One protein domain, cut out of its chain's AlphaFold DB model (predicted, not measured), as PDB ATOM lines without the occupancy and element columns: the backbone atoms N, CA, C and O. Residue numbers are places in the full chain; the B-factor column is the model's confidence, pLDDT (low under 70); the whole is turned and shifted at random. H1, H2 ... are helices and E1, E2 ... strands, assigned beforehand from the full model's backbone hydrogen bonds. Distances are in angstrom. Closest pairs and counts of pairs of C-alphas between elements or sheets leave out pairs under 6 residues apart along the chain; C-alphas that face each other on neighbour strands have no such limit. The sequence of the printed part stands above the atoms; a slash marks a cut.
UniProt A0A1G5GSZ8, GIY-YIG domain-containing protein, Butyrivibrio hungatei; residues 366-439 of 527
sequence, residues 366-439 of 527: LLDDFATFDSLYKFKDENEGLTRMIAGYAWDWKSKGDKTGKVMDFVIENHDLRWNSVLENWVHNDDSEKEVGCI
ATOM      1  N   LEU A 366      -3.939  15.056 -16.220       70.00
ATOM      2  CA  LEU A 366      -4.332  15.759 -17.437       70.00
ATOM      3  C   LEU A 366      -5.380  14.898 -18.140       70.00
ATOM      4  O   LEU A 366      -5.204  13.683 -18.235       70.00
ATOM      5  N   LEU A 367      -6.477  15.521 -18.552       76.56
ATOM      6  CA  LEU A 367      -7.601  14.868 -19.212       76.56
ATOM      7  C   LEU A 367      -7.895  15.635 -20.497       76.56
ATOM      8  O   LEU A 367      -7.910  16.866 -20.478       76.56
ATOM      9  N   ASP A 368      -8.126  14.897 -21.577       83.00
ATOM     10  CA  ASP A 368      -8.347  15.469 -22.908       83.00
ATOM     11  C   ASP A 368      -9.841  15.615 -23.242       83.00
ATOM     12  O   ASP A 368     -10.184  16.234 -24.247       83.00
ATOM     13  N   ASP A 369     -10.723  15.069 -22.399       86.81
ATOM     14  CA  ASP A 369     -12.174  15.140 -22.544       86.81
ATOM     15  C   ASP A 369     -12.872  15.488 -21.219       86.81
ATOM     16  O   ASP A 369     -12.485  15.061 -20.121       86.81
ATOM     17  N   PHE A 370     -13.926  16.292 -21.327       84.69
ATOM     18  CA  PHE A 370     -14.696  16.772 -20.188       84.69
ATOM     19  C   PHE A 370     -15.581  15.679 -19.581       84.69
ATOM     20  O   PHE A 370     -15.768  15.661 -18.366       84.69
ATOM     21  N   ALA A 371     -16.090  14.737 -20.375       84.75
ATOM     22  CA  ALA A 371     -16.902  13.630 -19.860       84.75
ATOM     23  C   ALA A 371     -16.139  12.757 -18.839       84.75
ATOM     24  O   ALA A 371     -16.684  12.373 -17.794       84.75
ATOM     25  N   THR A 372     -14.862  12.469 -19.103       81.56
ATOM     26  CA  THR A 372     -13.972  11.761 -18.176       81.56
ATOM     27  C   THR A 372     -13.675  12.609 -16.944       81.56
ATOM     28  O   THR A 372     -13.678  12.078 -15.828       81.56
ATOM     29  N   PHE A 373     -13.468  13.918 -17.116       84.12
ATOM     30  CA  PHE A 373     -13.305  14.847 -15.997       84.12
ATOM     31  C   PHE A 373     -14.535  14.867 -15.085       84.12
ATOM     32  O   PHE A 373     -14.385  14.660 -13.884       84.12
ATOM     33  N   ASP A 374     -15.740  15.033 -15.634       82.19
ATOM     34  CA  ASP A 374     -16.997  15.073 -14.881       82.19
ATOM     35  C   ASP A 374     -17.268  13.746 -14.152       82.19
ATOM     36  O   ASP A 374     -17.642  13.730 -12.979       82.19
ATOM     37  N   SER A 375     -16.981  12.615 -14.802       79.50
ATOM     38  CA  SER A 375     -17.095  11.289 -14.179       79.50
ATOM     39  C   SER A 375     -16.131  11.117 -12.999       79.50
ATOM     40  O   SER A 375     -16.518  10.612 -11.944       79.50
ATOM     41  N   LEU A 376     -14.874  11.547 -13.157       79.44
ATOM     42  CA  LEU A 376     -13.872  11.503 -12.090       79.44
ATOM     43  C   LEU A 376     -14.223  12.466 -10.951       79.44
ATOM     44  O   LEU A 376     -14.079  12.107  -9.783       79.44
ATOM     45  N   TYR A 377     -14.684  13.666 -11.297       80.19
ATOM     46  CA  TYR A 377     -15.135  14.698 -10.374       80.19
ATOM     47  C   TYR A 377     -16.279  14.186  -9.501       80.19
ATOM     48  O   TYR A 377     -16.140  14.186  -8.281       80.19
ATOM     49  N   LYS A 378     -17.356  13.664 -10.106       79.25
ATOM     50  CA  LYS A 378     -18.503  13.087  -9.388       79.25
ATOM     51  C   LYS A 378     -18.083  11.930  -8.497       79.25
ATOM     52  O   LYS A 378     -18.442  11.904  -7.328       79.25
ATOM     53  N   PHE A 379     -17.252  11.022  -9.016       76.56
ATOM     54  CA  PHE A 379     -16.715   9.922  -8.218       76.56
ATOM     55  C   PHE A 379     -15.953  10.437  -6.993       76.56
ATOM     56  O   PHE A 379     -16.173   9.956  -5.886       76.56
ATOM     57  N   LYS A 380     -15.057  11.415  -7.157       74.25
ATOM     58  CA  LYS A 380     -14.340  11.994  -6.018       74.25
ATOM     59  C   LYS A 380     -15.332  12.668  -5.072       74.25
ATOM     60  O   LYS A 380     -15.307  12.370  -3.882       74.25
ATOM     61  N   ASP A 381     -16.209  13.548  -5.554       71.12
ATOM     62  CA  ASP A 381     -17.132  14.301  -4.697       71.12
ATOM     63  C   ASP A 381     -18.074  13.393  -3.898       71.12
ATOM     64  O   ASP A 381     -18.206  13.587  -2.695       71.12
ATOM     65  N   GLU A 382     -18.603  12.323  -4.494       68.31
ATOM     66  CA  GLU A 382     -19.426  11.327  -3.796       68.31
ATOM     67  C   GLU A 382     -18.691  10.617  -2.653       68.31
ATOM     68  O   GLU A 382     -19.281  10.347  -1.606       68.31
ATOM     69  N   ASN A 383     -17.407  10.298  -2.839       58.75
ATOM     70  CA  ASN A 383     -16.641   9.579  -1.820       58.75
ATOM     71  C   ASN A 383     -16.215  10.482  -0.661       58.75
ATOM     72  O   ASN A 383     -15.891   9.991   0.420       58.75
ATOM     73  N   GLU A 384     -16.186  11.791  -0.879       62.88
ATOM     74  CA  GLU A 384     -15.364  12.643  -0.044       62.88
ATOM     75  C   GLU A 384     -16.110  13.960   0.394       62.88
ATOM     76  O   GLU A 384     -15.895  14.465   1.496       62.88
ATOM     77  N   GLY A 385     -17.065  14.526  -0.368       55.28
ATOM     78  CA  GLY A 385     -17.995  15.625   0.009       55.28
ATOM     79  C   GLY A 385     -17.594  17.134  -0.011       55.28
ATOM     80  O   GLY A 385     -18.342  17.949   0.528       55.28
ATOM     81  N   LEU A 386     -16.442  17.545  -0.554       63.03
ATOM     82  CA  LEU A 386     -15.868  18.901  -0.683       63.03
ATOM     83  C   LEU A 386     -15.020  19.079  -1.973       63.03
ATOM     84  O   LEU A 386     -14.088  19.888  -1.984       63.03
ATOM     85  N   THR A 387     -15.309  18.362  -3.065       71.62
ATOM     86  CA  THR A 387     -14.662  18.662  -4.355       71.62
ATOM     87  C   THR A 387     -15.472  19.706  -5.098       71.62
ATOM     88  O   THR A 387     -16.698  19.686  -5.110       71.62
ATOM     89  N   ARG A 388     -14.781  20.685  -5.681       79.44
ATOM     90  CA  ARG A 388     -15.409  21.790  -6.406       79.44
ATOM     91  C   ARG A 388     -14.775  21.936  -7.774       79.44
ATOM     92  O   ARG A 388     -13.551  21.948  -7.894       79.44
ATOM     93  N   MET A 389     -15.622  22.044  -8.791       85.75
ATOM     94  CA  MET A 389     -15.188  22.354 -10.143       85.75
ATOM     95  C   MET A 389     -14.834  23.837 -10.199       85.75
ATOM     96  O   MET A 389     -15.594  24.677  -9.725       85.75
ATOM     97  N   ILE A 390     -13.669  24.172 -10.747       82.94
ATOM     98  CA  ILE A 390     -13.182  25.553 -10.815       82.94
ATOM     99  C   ILE A 390     -12.756  25.838 -12.245       82.94
ATOM    100  O   ILE A 390     -12.146  24.990 -12.894       82.94
ATOM    101  N   ALA A 391     -13.033  27.050 -12.718       78.62
ATOM    102  CA  ALA A 391     -12.554  27.511 -14.009       78.62
ATOM    103  C   ALA A 391     -12.088  28.974 -13.985       78.62
ATOM    104  O   ALA A 391     -12.506  29.794 -13.159       78.62
ATOM    105  N   GLY A 392     -11.188  29.285 -14.922       73.31
ATOM    106  CA  GLY A 392     -10.801  30.653 -15.262       73.31
ATOM    107  C   GLY A 392     -11.845  31.347 -16.144       73.31
ATOM    108  O   GLY A 392     -12.906  30.804 -16.429       73.31
ATOM    109  N   TYR A 393     -11.538  32.555 -16.610       70.19
ATOM    110  CA  TYR A 393     -12.449  33.402 -17.391       70.19
ATOM    111  C   TYR A 393     -12.616  32.977 -18.857       70.19
ATOM    112  O   TYR A 393     -12.305  33.742 -19.766       70.19
ATOM    113  N   ALA A 394     -13.092  31.759 -19.093       75.75
ATOM    114  CA  ALA A 394     -13.263  31.233 -20.444       75.75
ATOM    115  C   ALA A 394     -14.670  31.462 -21.031       75.75
ATOM    116  O   ALA A 394     -14.820  31.410 -22.250       75.75
ATOM    117  N   TRP A 395     -15.687  31.751 -20.204       86.44
ATOM    118  CA  TRP A 395     -17.088  31.834 -20.647       86.44
ATOM    119  C   TRP A 395     -17.864  33.005 -20.037       86.44
ATOM    120  O   TRP A 395     -17.578  33.451 -18.924       86.44
ATOM    121  N   ASP A 396     -18.893  33.457 -20.759       85.50
ATOM    122  CA  ASP A 396     -19.829  34.487 -20.305       85.50
ATOM    123  C   ASP A 396     -20.654  34.031 -19.096       85.50
ATOM    124  O   ASP A 396     -20.992  32.857 -18.950       85.50
ATOM    125  N   TRP A 397     -21.034  34.988 -18.247       87.12
ATOM    126  CA  TRP A 397     -21.834  34.739 -17.047       87.12
ATOM    127  C   TRP A 397     -23.287  35.188 -17.239       87.12
ATOM    128  O   TRP A 397     -23.719  36.227 -16.733       87.12
ATOM    129  N   LYS A 398     -24.042  34.395 -18.003       90.06
ATOM    130  CA  LYS A 398     -25.462  34.595 -18.340       90.06
ATOM    131  C   LYS A 398     -26.384  34.483 -17.124       90.06
ATOM    132  O   LYS A 398     -27.374  35.199 -17.035       90.06
ATOM    133  N   SER A 399     -26.051  33.614 -16.175       88.00
ATOM    134  CA  SER A 399     -26.815  33.345 -14.955       88.00
ATOM    135  C   SER A 399     -26.614  34.399 -13.860       88.00
ATOM    136  O   SER A 399     -27.175  34.287 -12.768       88.00
ATOM    137  N   LYS A 400     -25.827  35.450 -14.120       82.88
ATOM    138  CA  LYS A 400     -25.516  36.487 -13.135       82.88
ATOM    139  C   LYS A 400     -26.782  37.218 -12.678       82.88
ATOM    140  O   LYS A 400     -27.379  37.990 -13.422       82.88
ATOM    141  N   GLY A 401     -27.141  37.026 -11.410       77.69
ATOM    142  CA  GLY A 401     -28.352  37.599 -10.813       77.69
ATOM    143  C   GLY A 401     -29.610  36.741 -10.990       77.69
ATOM    144  O   GLY A 401     -30.664  37.125 -10.482       77.69
ATOM    145  N   ASP A 402     -29.507  35.581 -11.646       81.19
ATOM    146  CA  ASP A 402     -30.583  34.596 -11.705       81.19
ATOM    147  C   ASP A 402     -30.772  33.916 -10.343       81.19
ATOM    148  O   ASP A 402     -29.868  33.273  -9.807       81.19
ATOM    149  N   LYS A 403     -31.985  34.029  -9.801       76.25
ATOM    150  CA  LYS A 403     -32.393  33.380  -8.546       76.25
ATOM    151  C   LYS A 403     -33.144  32.068  -8.768       76.25
ATOM    152  O   LYS A 403     -33.483  31.405  -7.797       76.25
ATOM    153  N   THR A 404     -33.462  31.725 -10.017       78.81
ATOM    154  CA  THR A 404     -34.284  30.551 -10.338       78.81
ATOM    155  C   THR A 404     -33.478  29.261 -10.402       78.81
ATOM    156  O   THR A 404     -34.056  28.189 -10.245       78.81
ATOM    157  N   GLY A 405     -32.166  29.357 -10.636       78.44
ATOM    158  CA  GLY A 405     -31.289  28.195 -10.750       78.44
ATOM    159  C   GLY A 405     -31.328  27.513 -12.114       78.44
ATOM    160  O   GLY A 405     -30.725  26.461 -12.281       78.44
ATOM    161  N   LYS A 406     -32.058  28.080 -13.082       83.12
ATOM    162  CA  LYS A 406     -32.363  27.423 -14.363       83.12
ATOM    163  C   LYS A 406     -31.502  27.911 -15.520       83.12
ATOM    164  O   LYS A 406     -31.473  27.263 -16.561       83.12
ATOM    165  N   VAL A 407     -30.856  29.065 -15.372       88.94
ATOM    166  CA  VAL A 407     -30.032  29.642 -16.436       88.94
ATOM    167  C   VAL A 407     -28.654  28.992 -16.413       88.94
ATOM    168  O   VAL A 407     -27.917  29.159 -15.442       88.94
ATOM    169  N   MET A 408     -28.320  28.295 -17.497       91.88
ATOM    170  CA  MET A 408     -27.004  27.704 -17.739       91.88
ATOM    171  C   MET A 408     -26.117  28.700 -18.490       91.88
ATOM    172  O   MET A 408     -26.587  29.470 -19.334       91.88
ATOM    173  N   ASP A 409     -24.833  28.717 -18.158       91.00
ATOM    174  CA  ASP A 409     -23.888  29.713 -18.652       91.00
ATOM    175  C   ASP A 409     -23.197  29.248 -19.938       91.00
ATOM    176  O   ASP A 409     -23.159  29.980 -20.938       91.00
ATOM    177  N   PHE A 410     -22.707  28.009 -19.945       91.81
ATOM    178  CA  PHE A 410     -21.937  27.439 -21.048       91.81
ATOM    179  C   PHE A 410     -22.101  25.923 -21.130       91.81
ATOM    180  O   PHE A 410     -22.580  25.286 -20.197       91.81
ATOM    181  N   VAL A 411     -21.711  25.365 -22.276       90.12
ATOM    182  CA  VAL A 411     -21.785  23.929 -22.553       90.12
ATOM    183  C   VAL A 411     -20.391  23.420 -22.895       90.12
ATOM    184  O   VAL A 411     -19.727  24.002 -23.753       90.12
ATOM    185  N   ILE A 412     -19.965  22.329 -22.257       86.50
ATOM    186  CA  ILE A 412     -18.735  21.603 -22.610       86.50
ATOM    187  C   ILE A 412     -19.105  20.148 -22.887       86.50
ATOM    188  O   ILE A 412     -19.650  19.475 -22.019       86.50
ATOM    189  N   GLU A 413     -18.851  19.664 -24.106       84.38
ATOM    190  CA  GLU A 413     -19.138  18.274 -24.509       84.38
ATOM    191  C   GLU A 413     -20.551  17.795 -24.118       84.38
ATOM    192  O   GLU A 413     -20.741  16.676 -23.646       84.38
ATOM    193  N   ASN A 414     -21.556  18.658 -24.312       85.81
ATOM    194  CA  ASN A 414     -22.970  18.434 -23.963       85.81
ATOM    195  C   ASN A 414     -23.316  18.472 -22.463       85.81
ATOM    196  O   ASN A 414     -24.412  18.068 -22.083       85.81
ATOM    197  N   HIS A 415     -22.421  18.978 -21.619       85.62
ATOM    198  CA  HIS A 415     -22.713  19.258 -20.218       85.62
ATOM    199  C   HIS A 415     -23.063  20.730 -20.070       85.62
ATOM    200  O   HIS A 415     -22.214  21.593 -20.299       85.62
ATOM    201  N   ASP A 416     -24.310  21.010 -19.703       90.75
ATOM    202  CA  ASP A 416     -24.741  22.343 -19.309       90.75
ATOM    203  C   ASP A 416     -24.139  22.701 -17.951       90.75
ATOM    204  O   ASP A 416     -24.373  22.029 -16.945       90.75
ATOM    205  N   LEU A 417     -23.356  23.774 -17.931       90.50
ATOM    206  CA  LEU A 417     -22.629  24.231 -16.762       90.50
ATOM    207  C   LEU A 417     -23.074  25.633 -16.381       90.50
ATOM    208  O   LEU A 417     -23.379  26.485 -17.223       90.50
ATOM    209  N   ARG A 418     -23.080  25.871 -15.074       91.75
ATOM    210  CA  ARG A 418     -23.457  27.142 -14.474       91.75
ATOM    211  C   ARG A 418     -22.334  27.637 -13.580       91.75
ATOM    212  O   ARG A 418     -21.776  26.867 -12.805       91.75
ATOM    213  N   TRP A 419     -22.018  28.919 -13.667       88.88
ATOM    214  CA  TRP A 419     -21.133  29.589 -12.726       88.88
ATOM    215  C   TRP A 419     -21.730  29.606 -11.316       88.88
ATOM    216  O   TRP A 419     -22.944  29.533 -11.127       88.88
ATOM    217  N   ASN A 420     -20.862  29.768 -10.322       84.75
ATOM    218  CA  ASN A 420     -21.227  29.888  -8.918       84.75
ATOM    219  C   ASN A 420     -22.356  30.907  -8.676       84.75
ATOM    220  O   ASN A 420     -22.232  32.077  -9.020       84.75
ATOM    221  N   SER A 421     -23.443  30.510  -8.018       84.19
ATOM    222  CA  SER A 421     -24.603  31.384  -7.764       84.19
ATOM    223  C   SER A 421     -24.305  32.530  -6.797       84.19
ATOM    224  O   SER A 421     -24.938  33.590  -6.849       84.19
ATOM    225  N   VAL A 422     -23.324  32.336  -5.915       75.75
ATOM    226  CA  VAL A 422     -22.879  33.321  -4.926       75.75
ATOM    227  C   VAL A 422     -21.376  33.538  -5.040       75.75
ATOM    228  O   VAL A 422     -20.628  32.622  -5.350       75.75
ATOM    229  N   LEU A 423     -20.913  34.764  -4.796       69.38
ATOM    230  CA  LEU A 423     -19.479  35.089  -4.811       69.38
ATOM    231  C   LEU A 423     -18.783  34.780  -3.480       69.38
ATOM    232  O   LEU A 423     -17.578  34.553  -3.461       69.38
ATOM    233  N   GLU A 424     -19.526  34.811  -2.374       66.56
ATOM    234  CA  GLU A 424     -18.999  34.609  -1.023       66.56
ATOM    235  C   GLU A 424     -19.523  33.291  -0.452       66.56
ATOM    236  O   GLU A 424     -20.707  32.993  -0.590       66.56
ATOM    237  N   ASN A 425     -18.655  32.525   0.217       62.84
ATOM    238  CA  ASN A 425     -18.983  31.232   0.833       62.84
ATOM    239  C   ASN A 425     -19.599  30.205  -0.128       62.84
ATOM    240  O   ASN A 425     -20.270  29.277   0.316       62.84
ATOM    241  N   TRP A 426     -19.326  30.341  -1.427       76.75
ATOM    242  CA  TRP A 426     -19.849  29.453  -2.461       76.75
ATOM    243  C   TRP A 426     -19.549  27.982  -2.187       76.75
ATOM    244  O   TRP A 426     -20.449  27.163  -2.270       76.75
ATOM    245  N   VAL A 427     -18.325  27.662  -1.760       69.44
ATOM    246  CA  VAL A 427     -17.891  26.291  -1.435       69.44
ATOM    247  C   VAL A 427     -18.837  25.585  -0.452       69.44
ATOM    248  O   VAL A 427     -18.977  24.366  -0.494       69.44
ATOM    249  N   HIS A 428     -19.486  26.340   0.434       64.81
ATOM    250  CA  HIS A 428     -20.386  25.820   1.463       64.81
ATOM    251  C   HIS A 428     -21.870  26.018   1.136       64.81
ATOM    252  O   HIS A 428     -22.706  25.708   1.982       64.81
ATOM    253  N   ASN A 429     -22.195  26.564  -0.037       69.25
ATOM    254  CA  ASN A 429     -23.572  26.733  -0.468       69.25
ATOM    255  C   ASN A 429     -24.148  25.400  -0.961       69.25
ATOM    256  O   ASN A 429     -23.418  24.568  -1.515       69.25
ATOM    257  N   ASP A 430     -25.457  25.238  -0.791       63.75
ATOM    258  CA  ASP A 430     -26.197  24.140  -1.407       63.75
ATOM    259  C   ASP A 430     -26.069  24.255  -2.939       63.75
ATOM    260  O   ASP A 430     -26.009  25.365  -3.475       63.75
ATOM    261  N   ASP A 431     -25.963  23.120  -3.630       75.56
ATOM    262  CA  ASP A 431     -25.731  23.004  -5.080       75.56
ATOM    263  C   ASP A 431     -24.354  23.475  -5.589       75.56
ATOM    264  O   ASP A 431     -24.096  23.425  -6.794       75.56
ATOM    265  N   SER A 432     -23.424  23.879  -4.715       77.06
ATOM    266  CA  SER A 432     -22.066  24.271  -5.136       77.06
ATOM    267  C   SER A 432     -21.278  23.145  -5.815       77.06
ATOM    268  O   SER A 432     -20.345  23.416  -6.565       77.06
ATOM    269  N   GLU A 433     -21.670  21.890  -5.608       78.44
ATOM    270  CA  GLU A 433     -21.148  20.719  -6.309       78.44
ATOM    271  C   GLU A 433     -21.608  20.611  -7.775       78.44
ATOM    272  O   GLU A 433     -20.985  19.903  -8.564       78.44
ATOM    273  N   LYS A 434     -22.681  21.313  -8.156       81.44
ATOM    274  CA  LYS A 434     -23.225  21.357  -9.527       81.44
ATOM    275  C   LYS A 434     -22.826  22.627 -10.273       81.44
ATOM    276  O   LYS A 434     -23.166  22.794 -11.442       81.44
ATOM    277  N   GLU A 435     -22.142  23.535  -9.589       87.75
ATOM    278  CA  GLU A 435     -21.714  24.818 -10.121       87.75
ATOM    279  C   GLU A 435     -20.205  24.822 -10.385       87.75
ATOM    280  O   GLU A 435     -19.430  24.053  -9.814       87.75
ATOM    281  N   VAL A 436     -19.778  25.741 -11.243       86.38
ATOM    282  CA  VAL A 436     -18.375  26.007 -11.533       86.38
ATOM    283  C   VAL A 436     -17.952  27.260 -10.783       86.38
ATOM    284  O   VAL A 436     -18.480  28.352 -10.998       86.38
ATOM    285  N   GLY A 437     -16.978  27.121  -9.896       83.12
ATOM    286  CA  GLY A 437     -16.398  28.229  -9.157       83.12
ATOM    287  C   GLY A 437     -15.505  29.067 -10.045       83.12
ATOM    288  O   GLY A 437     -14.520  28.569 -10.591       83.12
ATOM    289  N   CYS A 438     -15.777  30.364 -10.148       77.06
ATOM    290  CA  CYS A 438     -14.778  31.276 -10.689       77.06
ATOM    291  C   CYS A 438     -13.588  31.399  -9.722       77.06
ATOM    292  O   CYS A 438     -13.743  31.320  -8.497       77.06
ATOM    293  N   ILE A 439     -12.402  31.693 -10.259       70.19
ATOM    294  CA  ILE A 439     -11.158  31.824  -9.481       70.19
ATOM    295  C   ILE A 439     -11.260  32.793  -8.282       70.19
ATOM    296  O   ILE A 439     -10.594  32.607  -7.267       70.19
TER     297      ILE A 439
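AT A GLANCE: This is residues 366 to 439 of the 527 residues of the protein "GIY-YIG domain-containing protein" of Butyrivibrio hungatei (UniProt A0A1G5GSZ8). A small sheet of four short strands, curled like part of a barrel, stands between one helix, H1, which only grazes it, and long loops that make up much of the rest. The longest distance runs from the first printed residue, before H1, to the loop around Lys 403, beyond the sheet. The printed part has 74 residues, with one named helix and four named strands in the order H1, E1, E2, E3, E4; under half of the residues, 30, are in named elements. The sheet runs E1, E4, E3, E2 and is mixed, and the class is mixed, helices and strands. The whole is compact and rounded, with a radius of gyration of the C-alphas of 12.2 A and spans of 31 by 25 by 21 A.

IN THESE COORDINATES: H1 covers residues 370 to 384 and is 20.6 A long, from C-alpha 370 at (-14.696, 16.772, -20.188) to C-alpha 384 at (-15.364, 12.643, -0.044). E1 is residues 389 to 391, 7.0 A, and E2 is residues 410 to 412, 6.8 A. E3, residues 415 to 419, is the longest strand at 12.9 A. E4, residues 435 to 438, measures 9.5 A and ends with C-alpha 438 at (-14.778, 31.276, -10.689).

HOW THE PARTS SIT: The sheet is only just strongly twisted, its C-alphas lying up to 4.3 A off the best plane. Edge strand E1 is parallel to E4 at 39 degrees, with N 437 and O 389 at 2.8 A, within hydrogen-bond range. E4 is parallel to E3 at 49 degrees, with N 436 and O 418 at 2.8 A, within hydrogen-bond range. E3 and edge strand E2 form an antiparallel hairpin at 138 degrees, with N 417 and O 410 at 2.8 A, within hydrogen-bond range. The pairing is staggered: E3 pairs with E2 over residues 415 to 417 and with E4 over 418 to 419. H1 is on the sheet but only grazes it, with its residues 370 to 381. The closest C-alphas of H1 and E2 are those of Phe 370 and Ile 412, 6.7 A apart; those of H1 and E1 are Tyr 377 and Met 389, 7.7 A apart. In H1 every O i to N i+4 pair is within hydrogen-bond range.

THE WHOLE: The C-alphas farthest apart, those of Leu 366 and Lys 403, are 34.3 A apart. The printed part has no cut. The links from E1 to E2, 18 residues, and from E3 to E4, 15 residues, are long. The mean pLDDT of the printed part is 79.2; residues 382 to 386, 423 to 425 and 427 to 430 are under 70.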